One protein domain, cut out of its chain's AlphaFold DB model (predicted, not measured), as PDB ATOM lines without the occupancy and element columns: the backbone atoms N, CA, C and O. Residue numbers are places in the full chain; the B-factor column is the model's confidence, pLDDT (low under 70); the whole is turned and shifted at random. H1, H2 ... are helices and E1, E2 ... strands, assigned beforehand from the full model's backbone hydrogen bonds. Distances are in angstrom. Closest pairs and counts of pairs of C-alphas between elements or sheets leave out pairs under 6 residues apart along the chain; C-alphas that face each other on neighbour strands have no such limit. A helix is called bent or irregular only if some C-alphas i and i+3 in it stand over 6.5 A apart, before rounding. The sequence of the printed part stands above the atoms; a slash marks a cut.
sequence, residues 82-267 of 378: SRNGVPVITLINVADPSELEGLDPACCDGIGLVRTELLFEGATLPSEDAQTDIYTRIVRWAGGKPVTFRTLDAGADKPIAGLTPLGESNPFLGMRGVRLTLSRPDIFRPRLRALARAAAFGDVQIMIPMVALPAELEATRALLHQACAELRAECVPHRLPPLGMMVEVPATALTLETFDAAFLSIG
ATOM      1  N   SER A  82     -14.659  15.123  14.979       83.38
ATOM      2  CA  SER A  82     -15.538  13.954  15.084       83.38
ATOM      3  C   SER A  82     -15.833  13.604  16.547       83.38
ATOM      4  O   SER A  82     -15.141  14.033  17.472       83.38
ATOM      5  N   ARG A  83     -16.818  12.731  16.783       79.19
ATOM      6  CA  ARG A  83     -17.141  12.259  18.141       79.19
ATOM      7  C   ARG A  83     -15.939  11.630  18.861       79.19
ATOM      8  O   ARG A  83     -15.856  11.709  20.083       79.19
ATOM      9  N   ASN A  84     -15.019  11.032  18.104       81.25
ATOM     10  CA  ASN A  84     -13.830  10.356  18.624       81.25
ATOM     11  C   ASN A  84     -12.606  11.281  18.737       81.25
ATOM     12  O   ASN A  84     -11.504  10.803  18.991       81.25
ATOM     13  N   GLY A  85     -12.769  12.593  18.540       83.19
ATOM     14  CA  GLY A  85     -11.677  13.557  18.681       83.19
ATOM     15  C   GLY A  85     -10.801  13.723  17.436       83.19
ATOM     16  O   GLY A  85      -9.823  14.462  17.495       83.19
ATOM     17  N   VAL A  86     -11.130  13.072  16.314       82.19
ATOM     18  CA  VAL A  86     -10.392  13.235  15.047       82.19
ATOM     19  C   VAL A  86     -10.753  14.589  14.425       82.19
ATOM     20  O   VAL A  86     -11.941  14.800  14.157       82.19
ATOM     21  N   PRO A  87      -9.784  15.494  14.189       83.44
ATOM     22  CA  PRO A  87     -10.033  16.754  13.496       83.44
ATOM     23  C   PRO A  87     -10.485  16.519  12.053       83.44
ATOM     24  O   PRO A  87      -9.942  15.659  11.359       83.44
ATOM     25  N   VAL A  88     -11.446  17.312  11.592       85.50
ATOM     26  CA  VAL A  88     -11.952  17.306  10.218       85.50
ATOM     27  C   VAL A  88     -11.669  18.669   9.607       85.50
ATOM     28  O   VAL A  88     -12.111  19.689  10.126       85.50
ATOM     29  N   ILE A  89     -10.937  18.693   8.497       87.38
ATOM     30  CA  ILE A  89     -10.629  19.941   7.798       87.38
ATOM     31  C   ILE A  89     -11.881  20.391   7.041       87.38
ATOM     32  O   ILE A  89     -12.382  19.674   6.174       87.38
ATOM     33  N   THR A  90     -12.371  21.588   7.348       87.75
ATOM     34  CA  THR A  90     -13.553  22.174   6.710       87.75
ATOM     35  C   THR A  90     -13.133  23.264   5.739       87.75
ATOM     36  O   THR A  90     -12.834  24.393   6.127       87.75
ATOM     37  N   LEU A  91     -13.120  22.928   4.453       89.50
ATOM     38  CA  LEU A  91     -12.757  23.849   3.383       89.50
ATOM     39  C   LEU A  91     -13.999  24.346   2.639       89.50
ATOM     40  O   LEU A  91     -14.973  23.609   2.482       89.50
ATOM     41  N   ILE A  92     -13.952  25.579   2.134       88.75
ATOM     42  CA  ILE A  92     -15.027  26.140   1.304       88.75
ATOM     43  C   ILE A  92     -14.730  25.998  -0.190       88.75
ATOM     44  O   ILE A  92     -13.575  25.905  -0.613       88.75
ATOM     45  N   ASN A  93     -15.792  26.033  -0.994       88.31
ATOM     46  CA  ASN A  93     -15.707  26.114  -2.448       88.31
ATOM     47  C   ASN A  93     -16.071  27.533  -2.883       88.31
ATOM     48  O   ASN A  93     -17.104  28.043  -2.459       88.31
ATOM     49  N   VAL A  94     -15.259  28.121  -3.757       86.12
ATOM     50  CA  VAL A  94     -15.423  29.488  -4.260       86.12
ATOM     51  C   VAL A  94     -15.583  29.445  -5.773       86.12
ATOM     52  O   VAL A  94     -14.754  28.867  -6.486       86.12
ATOM     53  N   ALA A  95     -16.665  30.039  -6.267       80.19
ATOM     54  CA  ALA A  95     -16.917  30.194  -7.698       80.19
ATOM     55  C   ALA A  95     -16.587  31.607  -8.196       80.19
ATOM     56  O   ALA A  95     -16.133  31.752  -9.329       80.19
ATOM     57  N   ASP A  96     -16.774  32.613  -7.343       81.50
ATOM     58  CA  ASP A  96     -16.545  34.023  -7.651       81.50
ATOM     59  C   ASP A  96     -15.794  34.696  -6.483       81.50
ATOM     60  O   ASP A  96     -16.158  34.471  -5.326       81.50
ATOM     61  N   PRO A  97     -14.754  35.521  -6.723       82.38
ATOM     62  CA  PRO A  97     -14.009  36.180  -5.649       82.38
ATOM     63  C   PRO A  97     -14.862  37.099  -4.762       82.38
ATOM     64  O   PRO A  97     -14.475  37.360  -3.624       82.38
ATOM     65  N   SER A  98     -15.996  37.598  -5.262       83.75
ATOM     66  CA  SER A  98     -16.950  38.398  -4.488       83.75
ATOM     67  C   SER A  98     -17.661  37.592  -3.397       83.75
ATOM     68  O   SER A  98     -18.079  38.177  -2.404       83.75
ATOM     69  N   GLU A  99     -17.719  36.255  -3.494       82.94
ATOM     70  CA  GLU A  99     -18.248  35.387  -2.424       82.94
ATOM     71  C   GLU A  99     -17.417  35.482  -1.132       82.94
ATOM     72  O   GLU A  99     -17.900  35.142  -0.054       82.94
ATOM     73  N   LEU A 100     -16.169  35.954  -1.232       88.12
ATOM     74  CA  LEU A 100     -15.275  36.168  -0.093       88.12
ATOM     75  C   LEU A 100     -15.459  37.549   0.556       88.12
ATOM     76  O   LEU A 100     -14.941  37.797   1.646       88.12
ATOM     77  N   GLU A 101     -16.168  38.474  -0.098       86.75
ATOM     78  CA  GLU A 101     -16.395  39.815   0.437       86.75
ATOM     79  C   GLU A 101     -17.322  39.755   1.656       86.75
ATOM     80  O   GLU A 101     -18.461  39.302   1.585       86.75
ATOM     81  N   GLY A 102     -16.822  40.214   2.806       82.44
ATOM     82  CA  GLY A 102     -17.560  40.165   4.072       82.44
ATOM     83  C   GLY A 102     -17.522  38.810   4.784       82.44
ATOM     84  O   GLY A 102     -18.062  38.710   5.886       82.44
ATOM     85  N   LEU A 103     -16.862  37.796   4.213       87.25
ATOM     86  CA  LEU A 103     -16.627  36.518   4.879       87.25
ATOM     87  C   LEU A 103     -15.320  36.566   5.679       87.25
ATOM     88  O   LEU A 103     -14.257  36.863   5.130       87.25
ATOM     89  N   ASP A 104     -15.393  36.249   6.971       88.19
ATOM     90  CA  ASP A 104     -14.209  36.116   7.822       88.19
ATOM     91  C   ASP A 104     -13.478  34.800   7.490       88.19
ATOM     92  O   ASP A 104     -14.082  33.731   7.627       88.19
ATOM     93  N   PRO A 105     -12.191  34.819   7.093       88.69
ATOM     94  CA  PRO A 105     -11.431  33.596   6.842       88.69
ATOM     95  C   PRO A 105     -11.337  32.673   8.064       88.69
ATOM     96  O   PRO A 105     -11.019  31.496   7.901       88.69
ATOM     97  N   ALA A 106     -11.620  33.139   9.286       87.06
ATOM     98  CA  ALA A 106     -11.707  32.299  10.481       87.06
ATOM     99  C   ALA A 106     -12.850  31.264  10.435       87.06
ATOM    100  O   ALA A 106     -12.805  30.294  11.185       87.06
ATOM    101  N   CYS A 107     -13.845  31.421   9.552       85.69
ATOM    102  CA  CYS A 107     -14.988  30.504   9.464       85.69
ATOM    103  C   CYS A 107     -14.680  29.135   8.828       85.69
ATOM    104  O   CYS A 107     -15.536  28.254   8.851       85.69
ATOM    105  N   CYS A 108     -13.494  28.960   8.239       88.81
ATOM    106  CA  CYS A 108     -13.091  27.738   7.547       88.81
ATOM    107  C   CYS A 108     -11.591  27.474   7.705       88.81
ATOM    108  O   CYS A 108     -10.828  28.362   8.082       88.81
ATOM    109  N   ASP A 109     -11.143  26.272   7.367       90.38
ATOM    110  CA  ASP A 109      -9.732  25.876   7.418       90.38
ATOM    111  C   ASP A 109      -8.971  26.197   6.119       90.38
ATOM    112  O   ASP A 109      -7.771  25.954   6.027       90.38
ATOM    113  N   GLY A 110      -9.650  26.783   5.126       93.25
ATOM    114  CA  GLY A 110      -9.094  27.160   3.826       93.25
ATOM    115  C   GLY A 110     -10.114  27.040   2.692       93.25
ATOM    116  O   GLY A 110     -11.314  26.864   2.917       93.25
ATOM    117  N   ILE A 111      -9.629  27.110   1.454       94.50
ATOM    118  CA  ILE A 111     -10.439  26.961   0.240       94.50
ATOM    119  C   ILE A 111     -10.030  25.666  -0.460       94.50
ATOM    120  O   ILE A 111      -8.915  25.551  -0.957       94.50
ATOM    121  N   GLY A 112     -10.945  24.702  -0.535       91.94
ATOM    122  CA  GLY A 112     -10.687  23.372  -1.102       91.94
ATOM    123  C   GLY A 112     -10.954  23.296  -2.601       91.94
ATOM    124  O   GLY A 112     -10.556  22.339  -3.265       91.94
ATOM    125  N   LEU A 113     -11.628  24.308  -3.149       92.75
ATOM    126  CA  LEU A 113     -11.871  24.427  -4.578       92.75
ATOM    127  C   LEU A 113     -12.149  25.878  -4.964       92.75
ATOM    128  O   LEU A 113     -13.220  26.406  -4.679       92.75
ATOM    129  N   VAL A 114     -11.238  26.479  -5.719       92.12
ATOM    130  CA  VAL A 114     -11.527  27.651  -6.549       92.12
ATOM    131  C   VAL A 114     -11.844  27.167  -7.959       92.12
ATOM    132  O   VAL A 114     -10.996  26.560  -8.621       92.12
ATOM    133  N   ARG A 115     -13.064  27.437  -8.432       88.25
ATOM    134  CA  ARG A 115     -13.475  27.151  -9.815       88.25
ATOM    135  C   ARG A 115     -12.977  28.257 -10.722       88.25
ATOM    136  O   ARG A 115     -13.483  29.372 -10.687       88.25
ATOM    137  N   THR A 116     -11.964  27.963 -11.523       82.19
ATOM    138  CA  THR A 116     -11.272  29.015 -12.267       82.19
ATOM    139  C   THR A 116     -11.950  29.385 -13.590       82.19
ATOM    140  O   THR A 116     -11.589  30.389 -14.202       82.19
ATOM    141  N   GLU A 117     -12.923  28.597 -14.045       74.31
ATOM    142  CA  GLU A 117     -13.669  28.823 -15.289       74.31
ATOM    143  C   GLU A 117     -14.616  30.021 -15.183       74.31
ATOM    144  O   GLU A 117     -14.877  30.684 -16.179       74.31
ATOM    145  N   LEU A 118     -15.113  30.290 -13.973       65.25
ATOM    146  CA  LEU A 118     -16.093  31.341 -13.694       65.25
ATOM    147  C   LEU A 118     -15.446  32.669 -13.284       65.25
ATOM    148  O   LEU A 118     -16.124  33.683 -13.226       65.25
ATOM    149  N   LEU A 119     -14.131  32.684 -13.053       62.28
ATOM    150  CA  LEU A 119     -13.407  33.883 -12.615       62.28
ATOM    151  C   LEU A 119     -13.287  34.960 -13.705       62.28
ATOM    152  O   LEU A 119     -12.804  36.055 -13.424       62.28
ATOM    153  N   PHE A 120     -13.667  34.647 -14.946       61.94
ATOM    154  CA  PHE A 120     -13.475  35.519 -16.099       61.94
ATOM    155  C   PHE A 120     -14.755  35.568 -16.935       61.94
ATOM    156  O   PHE A 120     -14.962  34.758 -17.837       61.94
ATOM    157  N   GLU A 121     -15.624  36.529 -16.628       52.09
ATOM    158  CA  GLU A 121     -16.775  36.860 -17.466       52.09
ATOM    159  C   GLU A 121     -16.302  37.672 -18.688       52.09
ATOM    160  O   GLU A 121     -15.842  38.807 -18.555       52.09
ATOM    161  N   GLY A 122     -16.380  37.102 -19.897       52.91
ATOM    162  CA  GLY A 122     -16.066  37.833 -21.131       52.91
ATOM    163  C   GLY A 122     -15.682  36.959 -22.326       52.91
ATOM    164  O   GLY A 122     -15.341  35.789 -22.193       52.91
ATOM    165  N   ALA A 123     -15.721  37.545 -23.529       48.97
ATOM    166  CA  ALA A 123     -15.380  36.870 -24.789       48.97
ATOM    167  C   ALA A 123     -13.864  36.681 -25.016       48.97
ATOM    168  O   ALA A 123     -13.462  36.084 -26.012       48.97
ATOM    169  N   THR A 124     -13.013  37.214 -24.135       63.81
ATOM    170  CA  THR A 124     -11.548  37.169 -24.261       63.81
ATOM    171  C   THR A 124     -10.919  36.494 -23.053       63.81
ATOM    172  O   THR A 124     -11.295  36.748 -21.913       63.81
ATOM    173  N   LEU A 125      -9.945  35.620 -23.319       71.56
ATOM    174  CA  LEU A 125      -9.176  34.958 -22.271       71.56
ATOM    175  C   LEU A 125      -8.359  36.002 -21.490       71.56
ATOM    176  O   LEU A 125      -7.740  36.871 -22.109       71.56
ATOM    177  N   PRO A 126      -8.335  35.925 -20.151       81.44
ATOM    178  CA  PRO A 126      -7.609  36.879 -19.320       81.44
ATOM    179  C   PRO A 126      -6.095  36.768 -19.526       81.44
ATOM    180  O   PRO A 126      -5.552  35.673 -19.704       81.44
ATOM    181  N   SER A 127      -5.392  37.895 -19.422       89.12
ATOM    182  CA  SER A 127      -3.928  37.901 -19.411       89.12
ATOM    183  C   SER A 127      -3.371  37.176 -18.178       89.12
ATOM    184  O   SER A 127      -4.065  36.993 -17.176       89.12
ATOM    185  N   GLU A 128      -2.101  36.768 -18.237       93.12
ATOM    186  CA  GLU A 128      -1.400  36.182 -17.085       93.12
ATOM    187  C   GLU A 128      -1.427  37.111 -15.860       93.12
ATOM    188  O   GLU A 128      -1.648  36.647 -14.742       93.12
ATOM    189  N   ASP A 129      -1.250  38.419 -16.059       93.88
ATOM    190  CA  ASP A 129      -1.263  39.396 -14.964       93.88
ATOM    191  C   ASP A 129      -2.650  39.517 -14.327       93.88
ATOM    192  O   ASP A 129      -2.765  39.424 -13.108       93.88
ATOM    193  N   ALA A 130      -3.714  39.590 -15.136       91.69
ATOM    194  CA  ALA A 130      -5.082  39.624 -14.619       91.69
ATOM    195  C   ALA A 130      -5.428  38.350 -13.826       91.69
ATOM    196  O   ALA A 130      -6.062  38.417 -12.774       91.69
ATOM    197  N   GLN A 131      -4.978  37.181 -14.301       93.00
ATOM    198  CA  GLN A 131      -5.114  35.920 -13.565       93.00
ATOM    199  C   GLN A 131      -4.345  35.970 -12.235       93.00
ATOM    200  O   GLN A 131      -4.894  35.616 -11.193       93.00
ATOM    201  N   THR A 132      -3.099  36.451 -12.260       95.56
ATOM    202  CA  THR A 132      -2.234  36.555 -11.076       95.56
ATOM    203  C   THR A 132      -2.846  37.454 -10.006       95.56
ATOM    204  O   THR A 132      -2.838  37.082  -8.831       95.56
ATOM    205  N   ASP A 133      -3.409  38.600 -10.388       93.81
ATOM    206  CA  ASP A 133      -4.027  39.548  -9.458       93.81
ATOM    207  C   ASP A 133      -5.238  38.934  -8.744       93.81
ATOM    208  O   ASP A 133      -5.343  39.005  -7.515       93.81
ATOM    209  N   ILE A 134      -6.115  38.256  -9.493       93.00
ATOM    210  CA  ILE A 134      -7.287  37.573  -8.929       93.00
ATOM    211  C   ILE A 134      -6.859  36.445  -7.986       93.00
ATOM    212  O   ILE A 134      -7.347  36.364  -6.857       93.00
ATOM    213  N   TYR A 135      -5.922  35.591  -8.408       96.12
ATOM    214  CA  TYR A 135      -5.439  34.488  -7.574       96.12
ATOM    215  C   TYR A 135      -4.772  35.007  -6.301       96.12
ATOM    216  O   TYR A 135      -5.062  34.522  -5.211       96.12
ATOM    217  N   THR A 136      -3.951  36.051  -6.414       96.12
ATOM    218  CA  THR A 136      -3.280  36.676  -5.269       96.12
ATOM    219  C   THR A 136      -4.284  37.279  -4.288       96.12
ATOM    220  O   THR A 136      -4.089  37.159  -3.079       96.12
ATOM    221  N   ARG A 137      -5.382  37.885  -4.766       94.88
ATOM    222  CA  ARG A 137      -6.459  38.391  -3.898       94.88
ATOM    223  C   ARG A 137      -7.086  37.271  -3.064       94.88
ATOM    224  O   ARG A 137      -7.230  37.437  -1.855       94.88
ATOM    225  N   ILE A 138      -7.407  36.137  -3.688       95.75
ATOM    226  CA  ILE A 138      -7.985  34.967  -3.005       95.75
ATOM    227  C   ILE A 138      -6.990  34.386  -1.988       95.75
ATOM    228  O   ILE A 138      -7.342  34.136  -0.837       95.75
ATOM    229  N   VAL A 139      -5.724  34.226  -2.385       97.00
ATOM    230  CA  VAL A 139      -4.658  33.695  -1.518       97.00
ATOM    231  C   VAL A 139      -4.417  34.590  -0.304       97.00
ATOM    232  O   VAL A 139      -4.253  34.094   0.809       97.00
ATOM    233  N   ARG A 140      -4.439  35.915  -0.486       96.12
ATOM    234  CA  ARG A 140      -4.308  36.871   0.621       96.12
ATOM    235  C   ARG A 140      -5.503  36.828   1.567       96.12
ATOM    236  O   ARG A 140      -5.289  36.911   2.772       96.12
ATOM    237  N   TRP A 141      -6.723  36.671   1.048       95.88
ATOM    238  CA  TRP A 141      -7.913  36.488   1.886       95.88
ATOM    239  C   TRP A 141      -7.779  35.255   2.790       95.88
ATOM    240  O   TRP A 141      -8.088  35.336   3.975       95.88
ATOM    241  N   ALA A 142      -7.227  34.152   2.275       95.12
ATOM    242  CA  ALA A 142      -7.047  32.917   3.039       95.12
ATOM    243  C   ALA A 142      -6.031  33.030   4.196       95.12
ATOM    244  O   ALA A 142      -5.979  32.149   5.053       95.12
ATOM    245  N   GLY A 143      -5.214  34.091   4.250       94.00
ATOM    246  CA  GLY A 143      -4.379  34.393   5.417       94.00
ATOM    247  C   GLY A 143      -3.358  33.306   5.776       94.00
ATOM    248  O   GLY A 143      -3.068  33.105   6.951       94.00
ATOM    249  N   GLY A 144      -2.835  32.586   4.777       94.50
ATOM    250  CA  GLY A 144      -1.876  31.487   4.962       94.50
ATOM    251  C   GLY A 144      -2.498  30.087   5.020       94.50
ATOM    252  O   GLY A 144      -1.754  29.110   5.019       94.50
ATOM    253  N   LYS A 145      -3.832  29.979   5.025       94.69
ATOM    254  CA  LYS A 145      -4.557  28.710   4.866       94.69
ATOM    255  C   LYS A 145      -4.456  28.187   3.422       94.69
ATOM    256  O   LYS A 145      -4.284  29.002   2.509       94.69
ATOM    257  N   PRO A 146      -4.580  26.866   3.198       95.81
ATOM    258  CA  PRO A 146      -4.504  26.280   1.863       95.81
ATOM    259  C   PRO A 146      -5.608  26.803   0.937       95.81
ATOM    260  O   PRO A 146      -6.769  26.934   1.332       95.81
ATOM    261  N   VAL A 147      -5.235  27.070  -0.314       97.94
ATOM    262  CA  VAL A 147      -6.131  27.456  -1.408       97.94
ATOM    263  C   VAL A 147      -5.879  26.556  -2.610       97.94
ATOM    264  O   VAL A 147      -4.867  26.674  -3.305       97.94
ATOM    265  N   THR A 148      -6.830  25.672  -2.885       97.94
ATOM    266  CA  THR A 148      -6.766  24.732  -3.999       97.94
ATOM    267  C   THR A 148      -7.442  25.316  -5.236       97.94
ATOM    268  O   THR A 148      -8.667  25.423  -5.314       97.94
ATOM    269  N   PHE A 149      -6.654  25.667  -6.248       97.31
ATOM    270  CA  PHE A 149      -7.162  26.115  -7.541       97.31
ATOM    271  C   PHE A 149      -7.342  24.930  -8.478       97.31
ATOM    272  O   PHE A 149      -6.377  24.240  -8.813       97.31
ATOM    273  N   ARG A 150      -8.569  24.723  -8.961       95.62
ATOM    274  CA  ARG A 150      -8.809  23.761 -10.036       95.62
ATOM    275  C   ARG A 150      -8.457  24.399 -11.368       95.62
ATOM    276  O   ARG A 150      -8.926  25.500 -11.661       95.62
ATOM    277  N   THR A 151      -7.636  23.739 -12.179       93.88
ATOM    278  CA  THR A 151      -7.367  24.220 -13.542       93.88
ATOM    279  C   THR A 151      -8.640  24.179 -14.384       93.88
ATOM    280  O   THR A 151      -9.649  23.623 -13.967       93.88
ATOM    281  N   LEU A 152      -8.605  24.804 -15.559       90.06
ATOM    282  CA  LEU A 152      -9.793  24.995 -16.384       90.06
ATOM    283  C   LEU A 152     -10.499  23.661 -16.712       90.06
ATOM    284  O   LEU A 152      -9.968  22.834 -17.447       90.06
ATOM    285  N   ASP A 153     -11.722  23.505 -16.217       88.50
ATOM    286  CA  ASP A 153     -12.694  22.464 -16.564       88.50
ATOM    287  C   ASP A 153     -13.822  23.078 -17.399       88.50
ATOM    288  O   ASP A 153     -14.958  23.253 -16.952       88.50
ATOM    289  N   ALA A 154     -13.454  23.477 -18.615       81.19
ATOM    290  CA  ALA A 154     -14.385  23.919 -19.643       81.19
ATOM    291  C   ALA A 154     -14.712  22.764 -20.593       81.19
ATOM    292  O   ALA A 154     -13.894  21.861 -20.787       81.19
ATOM    293  N   GLY A 155     -15.902  22.819 -21.184       75.06
ATOM    294  CA  GLY A 155     -16.491  21.724 -21.949       75.06
ATOM    295  C   GLY A 155     -17.885  21.375 -21.446       75.06
ATOM    296  O   GLY A 155     -18.326  21.882 -20.419       75.06
ATOM    297  N   ALA A 156     -18.587  20.521 -22.186       74.81
ATOM    298  CA  ALA A 156     -19.921  20.042 -21.834       74.81
ATOM    299  C   ALA A 156     -20.938  21.128 -21.454       74.81
ATOM    300  O   ALA A 156     -21.411  21.849 -22.330       74.81
ATOM    301  N   ASP A 157     -21.281  21.233 -20.172       70.94
ATOM    302  CA  ASP A 157     -22.255  22.182 -19.635       70.94
ATOM    303  C   ASP A 157     -21.726  23.628 -19.584       70.94
ATOM    304  O   ASP A 157     -22.493  24.555 -19.319       70.94
ATOM    305  N   LYS A 158     -20.427  23.838 -19.845       72.81
ATOM    306  CA  LYS A 158     -19.740  25.138 -19.760       72.81
ATOM    307  C   LYS A 158     -18.816  25.377 -20.965       72.81
ATOM    308  O   LYS A 158     -17.589  25.402 -20.812       72.81
ATOM    309  N   PRO A 159     -19.362  25.523 -22.183       74.75
ATOM    310  CA  PRO A 159     -18.549  25.809 -23.356       74.75
ATOM    311  C   PRO A 159     -17.993  27.240 -23.312       74.75
ATOM    312  O   PRO A 159     -18.707  28.197 -23.021       74.75
ATOM    313  N   ILE A 160     -16.719  27.388 -23.668       76.06
ATOM    314  CA  ILE A 160     -16.037  28.673 -23.862       76.06
ATOM    315  C   ILE A 160     -15.810  28.882 -25.360       76.06
ATOM    316  O   ILE A 160     -15.137  28.080 -26.017       76.06
ATOM    317  N   ALA A 161     -16.356  29.973 -25.899       75.12
ATOM    318  CA  ALA A 161     -16.215  30.329 -27.309       75.12
ATOM    319  C   ALA A 161     -14.732  30.445 -27.718       75.12
ATOM    320  O   ALA A 161     -13.924  31.036 -27.006       75.12
ATOM    321  N   GLY A 162     -14.364  29.856 -28.860       75.56
ATOM    322  CA  GLY A 162     -12.982  29.855 -29.371       75.56
ATOM    323  C   GLY A 162     -12.018  28.888 -28.666       75.56
ATOM    324  O   GLY A 162     -10.870  28.743 -29.094       75.56
ATOM    325  N   LEU A 163     -12.476  28.200 -27.616       79.56
ATOM    326  CA  LEU A 163     -11.683  27.221 -26.879       79.56
ATOM    327  C   LEU A 163     -12.297  25.823 -26.928       79.56
ATOM    328  O   LEU A 163     -11.601  24.864 -27.242       79.56
ATOM    329  N   THR A 164     -13.591  25.705 -26.638       80.56
ATOM    330  CA  THR A 164     -14.278  24.408 -26.611       80.56
ATOM    331  C   THR A 164     -14.649  23.976 -28.032       80.56
ATOM    332  O   THR A 164     -15.198  24.799 -28.774       80.56
ATOM    333  N   PRO A 165     -14.384  22.718 -28.435       80.75
ATOM    334  CA  PRO A 165     -14.817  22.216 -29.734       80.75
ATOM    335  C   PRO A 165     -16.334  22.309 -29.915       80.75
ATOM    336  O   PRO A 165     -17.109  22.040 -28.998       80.75
ATOM    337  N   LEU A 166     -16.762  22.694 -31.118       80.25
ATOM    338  CA  LEU A 166     -18.175  22.746 -31.484       80.25
ATOM    339  C   LEU A 166     -18.603  21.416 -32.111       80.25
ATOM    340  O   LEU A 166     -17.873  20.844 -32.917       80.25
ATOM    341  N   GLY A 167     -19.816  20.962 -31.788       81.81
ATOM    342  CA  GLY A 167     -20.446  19.820 -32.458       81.81
ATOM    343  C   GLY A 167     -20.016  18.436 -31.962       81.81
ATOM    344  O   GLY A 167     -20.287  17.452 -32.648       81.81
ATOM    345  N   GLU A 168     -19.377  18.325 -30.793       86.50
ATOM    346  CA  GLU A 168     -19.177  17.018 -30.155       86.50
ATOM    347  C   GLU A 168     -20.529  16.366 -29.833       86.50
ATOM    348  O   GLU A 168     -21.414  16.995 -29.255       86.50
ATOM    349  N   SER A 169     -20.683  15.087 -30.186       88.94
ATOM    350  CA  SER A 169     -21.919  14.337 -29.925       88.94
ATOM    351  C   SER A 169     -22.144  14.080 -28.437       88.94
ATOM    352  O   SER A 169     -23.282  14.102 -27.980       88.94
ATOM    353  N   ASN A 170     -21.063  13.864 -27.680       88.06
ATOM    354  CA  ASN A 170     -21.086  13.655 -26.233       88.06
ATOM    355  C   ASN A 170     -20.021  14.523 -25.552       88.06
ATOM    356  O   ASN A 170     -18.959  14.015 -25.189       88.06
ATOM    357  N   PRO A 171     -20.295  15.819 -25.341       87.94
ATOM    358  CA  PRO A 171     -19.332  16.747 -24.749       87.94
ATOM    359  C   PRO A 171     -18.794  16.315 -23.372       87.94
ATOM    360  O   PRO A 171     -17.633  16.553 -23.052       87.94
ATOM    361  N   PHE A 172     -19.608  15.628 -22.559       90.06
ATOM    362  CA  PHE A 172     -19.166  15.082 -21.268       90.06
ATOM    363  C   PHE A 172     -18.085  13.999 -21.412       90.06
ATOM    364  O   PHE A 172     -17.260  13.847 -20.524       90.06
ATOM    365  N   LEU A 173     -18.038  13.279 -22.534       92.31
ATOM    366  CA  LEU A 173     -17.015  12.267 -22.822       92.31
ATOM    367  C   LEU A 173     -15.899  12.793 -23.744       92.31
ATOM    368  O   LEU A 173     -15.013  12.029 -24.123       92.31
ATOM    369  N   GLY A 174     -15.952  14.075 -24.110       90.81
ATOM    370  CA  GLY A 174     -15.128  14.690 -25.147       90.81
ATOM    371  C   GLY A 174     -13.948  15.514 -24.628       90.81
ATOM    372  O   GLY A 174     -13.312  15.197 -23.613       90.81
ATOM    373  N   MET A 175     -13.642  16.580 -25.365       90.94
ATOM    374  CA  MET A 175     -12.537  17.506 -25.114       90.94
ATOM    375  C   MET A 175     -12.863  18.499 -23.992       90.94
ATOM    376  O   MET A 175     -13.203  19.659 -24.234       90.94
ATOM    377  N   ARG A 176     -12.704  18.046 -22.744       91.50
ATOM    378  CA  ARG A 176     -12.884  18.857 -21.529       91.50
ATOM    379  C   ARG A 176     -11.767  18.667 -20.503       91.50
ATOM    380  O   ARG A 176     -10.967  17.735 -20.613       91.50
ATOM    381  N   GLY A 177     -11.727  19.547 -19.501       92.81
ATOM    382  CA  GLY A 177     -10.773  19.466 -18.389       92.81
ATOM    383  C   GLY A 177      -9.319  19.402 -18.854       92.81
ATOM    384  O   GLY A 177      -8.925  20.125 -19.773       92.81
ATOM    385  N   VAL A 178      -8.526  18.504 -18.257       95.81
ATOM    386  CA  VAL A 178      -7.095  18.367 -18.575       95.81
ATOM    387  C   VAL A 178      -6.814  18.091 -20.055       95.81
ATOM    388  O   VAL A 178      -5.838  18.603 -20.600       95.81
ATOM    389  N   ARG A 179      -7.682  17.346 -20.749       95.44
ATOM    390  CA  ARG A 179      -7.506  17.026 -22.178       95.44
ATOM    391  C   ARG A 179      -7.541  18.288 -23.028       95.44
ATOM    392  O   ARG A 179      -6.700  18.485 -23.905       95.44
ATOM    393  N   LEU A 180      -8.493  19.169 -22.725       92.50
ATOM    394  CA  LEU A 180      -8.626  20.457 -23.389       92.50
ATOM    395  C   LEU A 180      -7.403  21.336 -23.120       92.50
ATOM    396  O   LEU A 180      -6.806  21.854 -24.064       92.50
ATOM    397  N   THR A 181      -6.986  21.463 -21.859       93.19
ATOM    398  CA  THR A 181      -5.853  22.326 -21.497       93.19
ATOM    399  C   THR A 181      -4.517  21.810 -22.035       93.19
ATOM    400  O   THR A 181      -3.716  22.609 -22.514       93.19
ATOM    401  N   LEU A 182      -4.283  20.493 -22.051       96.38
ATOM    402  CA  LEU A 182      -3.084  19.898 -22.657       96.38
ATOM    403  C   LEU A 182      -3.056  20.070 -24.182       96.38
ATOM    404  O   LEU A 182      -1.989  20.291 -24.748       96.38
ATOM    405  N   SER A 183      -4.217  20.041 -24.848       94.50
ATOM    406  CA  SER A 183      -4.313  20.322 -26.290       94.50
ATOM    407  C   SER A 183      -4.093  21.797 -26.653       94.50
ATOM    408  O   SER A 183      -3.833  22.115 -27.814       94.50
ATOM    409  N   ARG A 184      -4.167  22.704 -25.668       91.88
ATOM    410  CA  ARG A 184      -4.014  24.159 -25.826       91.88
ATOM    411  C   ARG A 184      -2.961  24.737 -24.869       91.88
ATOM    412  O   ARG A 184      -3.299  25.527 -23.977       91.88
ATOM    413  N   PRO A 185      -1.665  24.392 -25.038       92.19
ATOM    414  CA  PRO A 185      -0.595  24.906 -24.180       92.19
ATOM    415  C   PRO A 185      -0.479  26.436 -24.187       92.19
ATOM    416  O   PRO A 185      -0.014  27.011 -23.204       92.19
ATOM    417  N   ASP A 186      -0.920  27.090 -25.267       89.81
ATOM    418  CA  ASP A 186      -1.002  28.548 -25.410       89.81
ATOM    419  C   ASP A 186      -1.890  29.198 -24.339       89.81
ATOM    420  O   ASP A 186      -1.609  30.306 -23.890       89.81
ATOM    421  N   ILE A 187      -2.917  28.479 -23.881       88.25
ATOM    422  CA  ILE A 187      -3.850  28.930 -22.844       88.25
ATOM    423  C   ILE A 187      -3.438  28.387 -21.480       88.25
ATOM    424  O   ILE A 187      -3.555  29.072 -20.462       88.25
ATOM    425  N   PHE A 188      -2.941  27.151 -21.442       93.31
ATOM    426  CA  PHE A 188      -2.650  26.490 -20.181       93.31
ATOM    427  C   PHE A 188      -1.398  27.047 -19.493       93.31
ATOM    428  O   PHE A 188      -1.415  27.283 -18.284       93.31
ATOM    429  N   ARG A 189      -0.326  27.320 -20.251       94.81
ATOM    430  CA  ARG A 189       0.948  27.801 -19.688       94.81
ATOM    431  C   ARG A 189       0.823  29.148 -18.960       94.81
ATOM    432  O   ARG A 189       1.276  29.200 -17.817       94.81
ATOM    433  N   PRO A 190       0.175  30.197 -19.516       94.00
ATOM    434  CA  PRO A 190      -0.053  31.448 -18.783       94.00
ATOM    435  C   PRO A 190      -0.782  31.243 -17.449       94.00
ATOM    436  O   PRO A 190      -0.457  31.879 -16.450       94.00
ATOM    437  N   ARG A 191      -1.733  30.303 -17.390       94.25
ATOM    438  CA  ARG A 191      -2.480  29.993 -16.162       94.25
ATOM    439  C   ARG A 191      -1.608  29.316 -15.107       94.25
ATOM    440  O   ARG A 191      -1.658  29.697 -13.940       94.25
ATOM    441  N   LEU A 192      -0.778  28.350 -15.507       97.69
ATOM    442  CA  LEU A 192       0.185  27.704 -14.605       97.69
ATOM    443  C   LEU A 192       1.212  28.712 -14.071       97.69
ATOM    444  O   LEU A 192       1.520  28.694 -12.880       97.69
ATOM    445  N   ARG A 193       1.684  29.633 -14.923       98.12
ATOM    446  CA  ARG A 193       2.562  30.740 -14.514       98.12
ATOM    447  C   ARG A 193       1.881  31.655 -13.496       98.12
ATOM    448  O   ARG A 193       2.458  31.914 -12.443       98.12
ATOM    449  N   ALA A 194       0.642  32.073 -13.752       97.50
ATOM    450  CA  ALA A 194      -0.129  32.904 -12.826       97.50
ATOM    451  C   ALA A 194      -0.336  32.232 -11.455       97.50
ATOM    452  O   ALA A 194      -0.183  32.875 -10.418       97.50
ATOM    453  N   LEU A 195      -0.626  30.925 -11.430       97.88
ATOM    454  CA  LEU A 195      -0.756  30.153 -10.187       97.88
ATOM    455  C   LEU A 195       0.575  30.055  -9.426       97.88
ATOM    456  O   LEU A 195       0.603  30.265  -8.215       97.88
ATOM    457  N   ALA A 196       1.689  29.801 -10.122       98.56
ATOM    458  CA  ALA A 196       3.022  29.762  -9.515       98.56
ATOM    459  C   ALA A 196       3.458  31.131  -8.956       98.56
ATOM    460  O   ALA A 196       4.090  31.197  -7.898       98.56
ATOM    461  N   ARG A 197       3.091  32.233  -9.627       98.56
ATOM    462  CA  ARG A 197       3.285  33.609  -9.133       98.56
ATOM    463  C   ARG A 197       2.448  33.875  -7.882       98.56
ATOM    464  O   ARG A 197       2.982  34.350  -6.883       98.56
ATOM    465  N   ALA A 198       1.166  33.509  -7.889       97.88
ATOM    466  CA  ALA A 198       0.286  33.653  -6.724       97.88
ATOM    467  C   ALA A 198       0.779  32.838  -5.511       97.88
ATOM    468  O   ALA A 198       0.667  33.286  -4.370       97.88
ATOM    469  N   ALA A 199       1.405  31.681  -5.751       98.00
ATOM    470  CA  ALA A 199       1.985  30.823  -4.718       98.00
ATOM    471  C   ALA A 199       3.163  31.450  -3.951       98.00
ATOM    472  O   ALA A 199       3.569  30.907  -2.919       98.00
ATOM    473  N   ALA A 200       3.704  32.582  -4.418       97.44
ATOM    474  CA  ALA A 200       4.664  33.382  -3.661       97.44
ATOM    475  C   ALA A 200       4.021  34.135  -2.478       97.44
ATOM    476  O   ALA A 200       4.737  34.586  -1.587       97.44
ATOM    477  N   PHE A 201       2.688  34.273  -2.453       97.06
ATOM    478  CA  PHE A 201       1.956  35.068  -1.459       97.06
ATOM    479  C   PHE A 201       1.184  34.240  -0.422       97.06
ATOM    480  O   PHE A 201       0.574  34.822   0.472       97.06
ATOM    481  N   GLY A 202       1.190  32.908  -0.518       96.38
ATOM    482  CA  GLY A 202       0.493  32.033   0.426       96.38
ATOM    483  C   GLY A 202       0.449  30.581  -0.032       96.38
ATOM    484  O   GLY A 202       1.183  30.190  -0.948       96.38
ATOM    485  N   ASP A 203      -0.390  29.771   0.619       96.50
ATOM    486  CA  ASP A 203      -0.434  28.332   0.375       96.50
ATOM    487  C   ASP A 203      -1.345  27.944  -0.794       96.50
ATOM    488  O   ASP A 203      -2.537  27.709  -0.637       96.50
ATOM    489  N   VAL A 204      -0.775  27.923  -1.997       98.38
ATOM    490  CA  VAL A 204      -1.478  27.563  -3.231       98.38
ATOM    491  C   VAL A 204      -1.270  26.091  -3.532       98.38
ATOM    492  O   VAL A 204      -0.140  25.614  -3.520       98.38
ATOM    493  N   GLN A 205      -2.349  25.412  -3.903       98.31
ATOM    494  CA  GLN A 205      -2.338  24.062  -4.450       98.31
ATOM    495  C   GLN A 205      -3.008  24.067  -5.827       98.31
ATOM    496  O   GLN A 205      -3.954  24.825  -6.055       98.31
ATOM    497  N   ILE A 206      -2.540  23.230  -6.753       98.50
ATOM    498  CA  ILE A 206      -3.130  23.104  -8.092       98.50
ATOM    499  C   ILE A 206      -3.792  21.738  -8.210       98.50
ATOM    500  O   ILE A 206      -3.153  20.720  -7.966       98.50
ATOM    501  N   MET A 207      -5.060  21.716  -8.610       98.12
ATOM    502  CA  MET A 207      -5.839  20.499  -8.806       98.12
ATOM    503  C   MET A 207      -6.255  20.344 -10.266       98.12
ATOM    504  O   MET A 207      -6.875  21.240 -10.843       98.12
ATOM    505  N   ILE A 208      -5.944  19.191 -10.854       98.00
ATOM    506  CA  ILE A 208      -6.242  18.905 -12.259       98.00
ATOM    507  C   ILE A 208      -7.572  18.139 -12.389       98.00
ATOM    508  O   ILE A 208      -7.712  17.087 -11.764       98.00
ATOM    509  N   PRO A 209      -8.553  18.643 -13.165       96.69
ATOM    510  CA  PRO A 209      -9.830  17.977 -13.408       96.69
ATOM    511  C   PRO A 209      -9.743  16.951 -14.543       96.69
ATOM    512  O   PRO A 209      -8.929  17.085 -15.459       96.69
ATOM    513  N   MET A 210     -10.661  15.986 -14.540       96.62
ATOM    514  CA  MET A 210     -10.902  15.010 -15.609       96.62
ATOM    515  C   MET A 210      -9.682  14.151 -15.969       96.62
ATOM    516  O   MET A 210      -9.594  13.633 -17.082       96.62
ATOM    517  N   VAL A 211      -8.748  13.991 -15.030       97.62
ATOM    518  CA  VAL A 211      -7.593  13.104 -15.189       97.62
ATOM    519  C   VAL A 211      -8.100  11.672 -15.312       97.62
ATOM    520  O   VAL A 211      -8.860  11.214 -14.459       97.62
ATOM    521  N   ALA A 212      -7.682  10.989 -16.372       96.69
ATOM    522  CA  ALA A 212      -7.998   9.603 -16.699       96.69
ATOM    523  C   ALA A 212      -6.743   8.718 -16.775       96.69
ATOM    524  O   ALA A 212      -6.838   7.513 -16.554       96.69
ATOM    525  N   LEU A 213      -5.582   9.294 -17.110       96.31
ATOM    526  CA  LEU A 213      -4.325   8.570 -17.312       96.31
ATOM    527  C   LEU A 213      -3.175   9.225 -16.529       96.31
ATOM    528  O   LEU A 213      -3.077  10.455 -16.536       96.31
ATOM    529  N   PRO A 214      -2.234   8.453 -15.946       96.75
ATOM    530  CA  PRO A 214      -1.074   9.019 -15.244       96.75
ATOM    531  C   PRO A 214      -0.253   9.986 -16.106       96.75
ATOM    532  O   PRO A 214       0.221  11.015 -15.630       96.75
ATOM    533  N   ALA A 215      -0.165   9.713 -17.411       97.56
ATOM    534  CA  ALA A 215       0.529  10.569 -18.368       97.56
ATOM    535  C   ALA A 215      -0.053  11.995 -18.464       97.56
ATOM    536  O   ALA A 215       0.685  12.925 -18.775       97.56
ATOM    537  N   GLU A 216      -1.349  12.197 -18.194       97.94
ATOM    538  CA  GLU A 216      -1.969  13.533 -18.208       97.94
ATOM    539  C   GLU A 216      -1.510  14.372 -17.005       97.94
ATOM    540  O   GLU A 216      -1.242  15.573 -17.143       97.94
ATOM    541  N   LEU A 217      -1.362  13.735 -15.836       97.62
ATOM    542  CA  LEU A 217      -0.811  14.369 -14.638       97.62
ATOM    543  C   LEU A 217       0.667  14.722 -14.849       97.62
ATOM    544  O   LEU A 217       1.065  15.860 -14.598       97.62
ATOM    545  N   GLU A 218       1.454  13.797 -15.402       97.94
ATOM    546  CA  GLU A 218       2.880  14.009 -15.673       97.94
ATOM    547  C   GLU A 218       3.138  15.068 -16.751       97.94
ATOM    548  O   GLU A 218       4.008  15.927 -16.590       97.94
ATOM    549  N   ALA A 219       2.334  15.097 -17.818       98.25
ATOM    550  CA  ALA A 219       2.409  16.161 -18.818       98.25
ATOM    551  C   ALA A 219       2.111  17.536 -18.200       98.25
ATOM    552  O   ALA A 219       2.796  18.521 -18.484       98.25
ATOM    553  N   THR A 220       1.123  17.607 -17.306       98.25
ATOM    554  CA  THR A 220       0.790  18.845 -16.595       98.25
ATOM    555  C   THR A 220       1.903  19.269 -15.636       98.25
ATOM    556  O   THR A 220       2.266  20.447 -15.591       98.25
ATOM    557  N   ARG A 221       2.496  18.314 -14.912       98.38
ATOM    558  CA  ARG A 221       3.663  18.531 -14.051       98.38
ATOM    559  C   ARG A 221       4.821  19.120 -14.848       98.38
ATOM    560  O   ARG A 221       5.361  20.153 -14.456       98.38
ATOM    561  N   ALA A 222       5.151  18.537 -15.999       98.31
ATOM    562  CA  ALA A 222       6.207  19.041 -16.874       98.31
ATOM    563  C   ALA A 222       5.958  20.500 -17.305       98.31
ATOM    564  O   ALA A 222       6.862  21.333 -17.203       98.31
ATOM    565  N   LEU A 223       4.725  20.841 -17.700       98.44
ATOM    566  CA  LEU A 223       4.349  22.216 -18.054       98.44
ATOM    567  C   LEU A 223       4.481  23.189 -16.873       98.44
ATOM    568  O   LEU A 223       4.939  24.316 -17.058       98.44
ATOM    569  N   LEU A 224       4.113  22.769 -15.659       98.62
ATOM    570  CA  LEU A 224       4.249  23.586 -14.450       98.62
ATOM    571  C   LEU A 224       5.722  23.828 -14.084       98.62
ATOM    572  O   LEU A 224       6.102  24.949 -13.741       98.62
ATOM    573  N   HIS A 225       6.568  22.801 -14.194       98.56
ATOM    574  CA  HIS A 225       8.011  22.943 -13.989       98.56
ATOM    575  C   HIS A 225       8.637  23.881 -15.021       98.56
ATOM    576  O   HIS A 225       9.435  24.746 -14.651       98.56
ATOM    577  N   GLN A 226       8.244  23.756 -16.289       98.25
ATOM    578  CA  GLN A 226       8.686  24.658 -17.346       98.25
ATOM    579  C   GLN A 226       8.263  26.107 -17.054       98.25
ATOM    580  O   GLN A 226       9.101  27.006 -17.096       98.25
ATOM    581  N   ALA A 227       7.001  26.331 -16.678       98.19
ATOM    582  CA  ALA A 227       6.496  27.644 -16.279       98.19
ATOM    583  C   ALA A 227       7.322  28.261 -15.133       98.19
ATOM    584  O   ALA A 227       7.705  29.427 -15.201       98.19
ATOM    585  N   CYS A 228       7.658  27.478 -14.104       98.44
ATOM    586  CA  CYS A 228       8.507  27.946 -13.005       98.44
ATOM    587  C   CYS A 228       9.950  28.240 -13.454       98.44
ATOM    588  O   CYS A 228      10.568  29.180 -12.959       98.44
ATOM    589  N   ALA A 229      10.512  27.449 -14.372       98.50
ATOM    590  CA  ALA A 229      11.851  27.690 -14.908       98.50
ATOM    591  C   ALA A 229      11.923  29.010 -15.694       98.50
ATOM    592  O   ALA A 229      12.879  29.767 -15.534       98.50
ATOM    593  N   GLU A 230      10.891  29.317 -16.477       98.12
ATOM    594  CA  GLU A 230      10.771  30.576 -17.218       98.12
ATOM    595  C   GLU A 230      10.629  31.774 -16.275       98.12
ATOM    596  O   GLU A 230      11.407  32.719 -16.369       98.12
ATOM    597  N   LEU A 231       9.732  31.692 -15.284       98.56
ATOM    598  CA  LEU A 231       9.582  32.731 -14.257       98.56
ATOM    599  C   LEU A 231      10.893  32.988 -13.501       98.56
ATOM    600  O   LEU A 231      11.213  34.129 -13.173       98.56
ATOM    601  N   ARG A 232      11.684  31.937 -13.251       98.50
ATOM    602  CA  ARG A 232      13.015  32.060 -12.644       98.50
ATOM    603  C   ARG A 232      13.996  32.801 -13.548       98.50
ATOM    604  O   ARG A 232      14.735  33.640 -13.045       98.50
ATOM    605  N   ALA A 233      14.007  32.499 -14.846       98.38
ATOM    606  CA  ALA A 233      14.855  33.185 -15.822       98.38
ATOM    607  C   ALA A 233      14.470  34.666 -15.985       98.38
ATOM    608  O   ALA A 233      15.335  35.510 -16.196       98.38
ATOM    609  N   GLU A 234      13.184  34.982 -15.830       98.19
ATOM    610  CA  GLU A 234      12.634  36.342 -15.847       98.19
ATOM    611  C   GLU A 234      12.774  37.077 -14.497       98.19
ATOM    612  O   GLU A 234      12.356  38.227 -14.377       98.19
ATOM    613  N   CYS A 235      13.351  36.436 -13.472       97.94
ATOM    614  CA  CYS A 235      13.463  36.969 -12.108       97.94
ATOM    615  C   CYS A 235      12.111  37.356 -11.469       97.94
ATOM    616  O   CYS A 235      12.048  38.249 -10.622       97.94
ATOM    617  N   VAL A 236      11.028  36.668 -11.837       98.12
ATOM    618  CA  VAL A 236       9.689  36.884 -11.276       98.12
ATOM    619  C   VAL A 236       9.517  36.042 -10.001       98.12
ATOM    620  O   VAL A 236       9.776  34.832 -10.032       98.12
ATOM    621  N   PRO A 237       9.056  36.623  -8.874       97.75
ATOM    622  CA  PRO A 237       8.749  35.865  -7.662       97.75
ATOM    623  C   PRO A 237       7.708  34.770  -7.915       97.75
ATOM    624  O   PRO A 237       6.635  35.030  -8.455       97.75
ATOM    625  N   HIS A 238       8.026  33.540  -7.516       98.44
ATOM    626  CA  HIS A 238       7.157  32.378  -7.685       98.44
ATOM    627  C   HIS A 238       7.514  31.274  -6.683       98.44
ATOM    628  O   HIS A 238       8.615  31.248  -6.124       98.44
ATOM    629  N   ARG A 239       6.599  30.320  -6.503       98.12
ATOM    630  CA  ARG A 239       6.831  29.050  -5.801       98.12
ATOM    631  C   ARG A 239       6.231  27.920  -6.628       98.12
ATOM    632  O   ARG A 239       5.230  28.139  -7.299       98.12
ATOM    633  N   LEU A 240       6.835  26.732  -6.583       98.19
ATOM    634  CA  LEU A 240       6.267  25.532  -7.199       98.19
ATOM    635  C   LEU A 240       5.126  25.005  -6.308       98.19
ATOM    636  O   LEU A 240       5.419  24.545  -5.202       98.19
ATOM    637  N   PRO A 241       3.853  25.079  -6.736       97.88
ATOM    638  CA  PRO A 241       2.736  24.573  -5.945       97.88
ATOM    639  C   PRO A 241       2.671  23.039  -6.005       97.88
ATOM    640  O   PRO A 241       3.006  22.470  -7.049       97.88
ATOM    641  N   PRO A 242       2.200  22.349  -4.948       97.81
ATOM    642  CA  PRO A 242       1.852  20.937  -5.040       97.81
ATOM    643  C   PRO A 242       0.761  20.723  -6.094       97.81
ATOM    644  O   PRO A 242      -0.200  21.494  -6.192       97.81
ATOM    645  N   LEU A 243       0.927  19.654  -6.869       98.31
ATOM    646  CA  LEU A 243       0.024  19.263  -7.942       98.31
ATOM    647  C   LEU A 243      -0.766  18.024  -7.517       98.31
ATOM    648  O   LEU A 243      -0.196  16.945  -7.352       98.31
ATOM    649  N   GLY A 244      -2.066  18.201  -7.326       97.44
ATOM    650  CA  GLY A 244      -3.025  17.142  -7.051       97.44
ATOM    651  C   GLY A 244      -4.021  16.977  -8.189       97.44
ATOM    652  O   GLY A 244      -3.932  17.620  -9.240       97.44
ATOM    653  N   MET A 245      -5.009  16.120  -7.972       97.06
ATOM    654  CA  MET A 245      -5.997  15.791  -8.995       97.06
ATOM    655  C   MET A 245      -7.388  15.577  -8.421       97.06
ATOM    656  O   MET A 245      -7.562  15.149  -7.278       97.06
ATOM    657  N   MET A 246      -8.383  15.869  -9.254       96.06
ATOM    658  CA  MET A 246      -9.761  15.516  -8.977       96.06
ATOM    659  C   MET A 246     -10.011  14.073  -9.430       96.06
ATOM    660  O   MET A 246      -9.817  13.731 -10.597       96.06
ATOM    661  N   VAL A 247     -10.440  13.219  -8.506       95.62
ATOM    662  CA  VAL A 247     -10.849  11.842  -8.777       95.62
ATOM    663  C   VAL A 247     -12.332  11.855  -9.126       95.62
ATOM    664  O   VAL A 247     -13.205  11.852  -8.258       95.62
ATOM    665  N   GLU A 248     -12.602  11.948 -10.422       95.06
ATOM    666  CA  GLU A 248     -13.962  12.059 -10.965       95.06
ATOM    667  C   GLU A 248     -14.215  11.176 -12.191       95.06
ATOM    668  O   GLU A 248     -15.347  11.041 -12.641       95.06
ATOM    669  N   VAL A 249     -13.173  10.521 -12.707       96.75
ATOM    670  CA  VAL A 249     -13.267   9.533 -13.783       96.75
ATOM    671  C   VAL A 249     -13.197   8.132 -13.161       96.75
ATOM    672  O   VAL A 249     -12.260   7.866 -12.407       96.75
ATOM    673  N   PRO A 250     -14.121   7.202 -13.477       95.50
ATOM    674  CA  PRO A 250     -14.118   5.870 -12.866       95.50
ATOM    675  C   PRO A 250     -12.814   5.094 -13.077       95.50
ATOM    676  O   PRO A 250     -12.340   4.447 -12.152       95.50
ATOM    677  N   ALA A 251     -12.200   5.203 -14.262       93.12
ATOM    678  CA  ALA A 251     -10.908   4.574 -14.549       93.12
ATOM    679  C   ALA A 251      -9.826   5.009 -13.547       93.12
ATOM    680  O   ALA A 251      -9.118   4.173 -13.003       93.12
ATOM    681  N   THR A 252      -9.776   6.302 -13.233       94.12
ATOM    682  CA  THR A 252      -8.842   6.881 -12.264       94.12
ATOM    683  C   THR A 252      -9.081   6.384 -10.850       94.12
ATOM    684  O   THR A 252      -8.133   6.062 -10.147       94.12
ATOM    685  N   ALA A 253     -10.345   6.294 -10.434       91.19
ATOM    686  CA  ALA A 253     -10.691   5.764  -9.120       91.19
ATOM    687  C   ALA A 253     -10.310   4.279  -8.964       91.19
ATOM    688  O   ALA A 253     -10.024   3.837  -7.857       91.19
ATOM    689  N   LEU A 254     -10.298   3.518 -10.065       89.12
ATOM    690  CA  LEU A 254      -9.929   2.101 -10.080       89.12
ATOM    691  C   LEU A 254      -8.416   1.849 -10.092       89.12
ATOM    692  O   LEU A 254      -8.010   0.754  -9.722       89.12
ATOM    693  N   THR A 255      -7.608   2.810 -10.547       89.50
ATOM    694  CA  THR A 255      -6.148   2.659 -10.705       89.50
ATOM    695  C   THR A 255      -5.383   3.776 -10.001       89.50
ATOM    696  O   THR A 255      -4.374   4.276 -10.512       89.50
ATOM    697  N   LEU A 256      -5.902   4.242  -8.868       88.12
ATOM    698  CA  LEU A 256      -5.436   5.434  -8.164       88.12
ATOM    699  C   LEU A 256      -3.955   5.345  -7.758       88.12
ATOM    700  O   LEU A 256      -3.235   6.336  -7.821       88.12
ATOM    701  N   GLU A 257      -3.484   4.144  -7.429       85.94
ATOM    702  CA  GLU A 257      -2.101   3.823  -7.066       85.94
ATOM    703  C   GLU A 257      -1.083   4.089  -8.184       85.94
ATOM    704  O   GLU A 257       0.118   4.168  -7.933       85.94
ATOM    705  N   THR A 258      -1.549   4.232  -9.427       89.88
ATOM    706  CA  THR A 258      -0.691   4.530 -10.583       89.88
ATOM    707  C   THR A 258      -0.390   6.024 -10.741       89.88
ATOM    708  O   THR A 258       0.415   6.395 -11.598       89.88
ATOM    709  N   PHE A 259      -1.026   6.885  -9.942       91.62
ATOM    710  CA  PHE A 259      -0.892   8.337 -10.019       91.62
ATOM    711  C   PHE A 259      -0.000   8.877  -8.898       91.62
ATOM    712  O   PHE A 259      -0.281   8.687  -7.718       91.62
ATOM    713  N   ASP A 260       1.028   9.644  -9.260       92.75
ATOM    714  CA  ASP A 260       1.878  10.371  -8.307       92.75
ATOM    715  C   ASP A 260       1.293  11.764  -8.000       92.75
ATOM    716  O   ASP A 260       1.831  12.800  -8.388       92.75
ATOM    717  N   ALA A 261       0.113  11.817  -7.382       94.25
ATOM    718  CA  ALA A 261      -0.549  13.074  -7.029       94.25
ATOM    719  C   ALA A 261      -0.208  13.511  -5.597       94.25
ATOM    720  O   ALA A 261      -0.258  12.714  -4.666       94.25
ATOM    721  N   ALA A 262       0.060  14.805  -5.390       94.12
ATOM    722  CA  ALA A 262       0.374  15.331  -4.056       94.12
ATOM    723  C   ALA A 262      -0.836  15.323  -3.102       94.12
ATOM    724  O   ALA A 262      -0.670  15.327  -1.886       94.12
ATOM    725  N   PHE A 263      -2.049  15.367  -3.656       91.88
ATOM    726  CA  PHE A 263      -3.316  15.255  -2.938       91.88
ATOM    727  C   PHE A 263      -4.434  14.872  -3.914       91.88
ATOM    728  O   PHE A 263      -4.300  15.019  -5.135       91.88
ATOM    729  N   LEU A 264      -5.558  14.426  -3.359       92.12
ATOM    730  CA  LEU A 264      -6.732  13.981  -4.099       92.12
ATOM    731  C   LEU A 264      -7.973  14.738  -3.628       92.12
ATOM    732  O   LEU A 264      -8.091  15.087  -2.455       92.12
ATOM    733  N   SER A 265      -8.918  14.955  -4.535       91.12
ATOM    734  CA  SER A 265     -10.244  15.488  -4.213       91.12
ATOM    735  C   SER A 265     -11.298  14.765  -5.029       91.12
ATOM    736  O   SER A 265     -11.125  14.578  -6.228       91.12
ATOM    737  N   ILE A 266     -12.395  14.339  -4.414       93.50
ATOM    738  CA  ILE A 266     -13.422  13.568  -5.117       93.50
ATOM    739  C   ILE A 266     -14.399  14.527  -5.800       93.50
ATOM    740  O   ILE A 266     -15.147  15.251  -5.142       93.50
ATOM    741  N   GLY A 267     -14.440  14.492  -7.132       91.50
ATOM    742  CA  GLY A 267     -15.455  15.184  -7.925       91.50
ATOM    743  C   GLY A 267     -16.720  14.337  -8.016       91.50
ATOM    744  O   GLY A 267     -17.012  13.758  -9.060       91.50
TER     745      GLY A 267
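What this domain is: This is residues 82 to 267 of the 378 residues of the protein "DhaK domain-containing protein" of Proteobacteria bacterium SG_bin8 (UniProt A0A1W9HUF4). Six parallel strands stand side by side in one sheet that curls like part of a barrel, open between its edges E1 and E6, and the helices H2, H4 and H5 cover its outer side. The small helices H1, H3 and H6 lie round this body, a long loop of residues 151 to 176 follows E3, and residues 82 to 87 stick out as a free tail. The printed part has 186 residues with six named helices and six named strands, along the chain E1 H1 E2 H2 E3 H3 H4 E4 H5 E5 H6 E6; the sheet's order is E1 E2 E3 E4 E5 E6. The class is mixed, helices and strands, with 91 residues, under half, in named elements. The whole is compact, with a radius of gyration of the C-alphas of 16.5 A and spans of 48 by 43 by 31 A.

Where its parts are: The sheet's first strand, E1, is residues 91 to 94 and begins at C-alpha 91 at (-12.757, 23.849, 3.383). Next in the sheet's order come E2, residues 110 to 115 and 14.3 A long, then E3, residues 147 to 150, then E4, residues 204 to 208 and 13.4 A long, and then E5, residues 243 to 247 and 13.2 A long. E6, residues 264 to 266, ends at C-alpha 266 at (-13.422, 13.568, -5.117). The longest helix, H5, is residues 214 to 233; it runs 28.9 A from C-alpha 214 at (-1.074, 9.019, -15.244). H2 is residues 128 to 141, 20.1 A, and H4 residues 185 to 198, 19.5 A. H4 is neither bent nor irregular, but only just: C-alphas 187 and 190 are 6.1 A apart. The short helices are H1, residues 97 to 100, H3, residues 177 to 183, and H6, residues 250 to 254.

How they stand to each other: The sheet is strongly twisted, with E1 and E6 as edge strands. Within hydrogen-bond range are N 94 and O 113 of E1 and E2, 2.8 A, N 148 and O 111 of E2 and E3, 2.8 A, and N 149 and O 205 of E3 and E4, 2.8 A. E4 and E5 stand at 44 degrees, with N 244 and O 206 at 2.8 A; E5 and E6 have N 247 and O 265 at 2.7 A. Each strand and the next, with what lies between them, form a strand-helix-strand unit, two parallel neighbours joined through one or more helices, and its crossover is right-handed; H3 and H4 lie between E3 and E4. H2, H4 and H5 on one face of the sheet make two layers, helices over strands. H2 lies over E3 at a height over the sheet of 10.4 A and runs along the strands, at 24 degrees to E3 on the local plane. H5, at a height over the sheet of 10.7 A, lies over E5 and, only just, with 3 C-alphas, over E4. H4, the hub, touches H2 at Ala 194 and Thr 132, whose C-alphas are the closest at 4.6 A, and with residues 223 to 231 H5 touches it at a steep tilt of 63 degrees, the closest C-alphas being Arg 193 and Ala 227, 5.3 A. H3 and H4 only just touch, only at the corner, with 3 pairs of C-alphas within 8 A, the closest Thr 181 and Phe 188, 5.4 A. H3 and H6 only graze the sheet; H1 touches H2, with C-alphas 97 and 138 closest at 6.7 A. Every O i to N i+4 pair is within hydrogen-bond range in H2, H3, H5 and H6, 8 of 10 in H4, and H1 is too short for one.

The domain as a whole: The two farthest C-alphas, those of Asn 84 and Gly 167, are 52.4 A apart. The printed part has no cut. The links E2 to H2 and E3 to H3 are long, with 12 and 26 residues. The mean pLDDT of the printed part is 90.4; residues 118 to 124 are under 70.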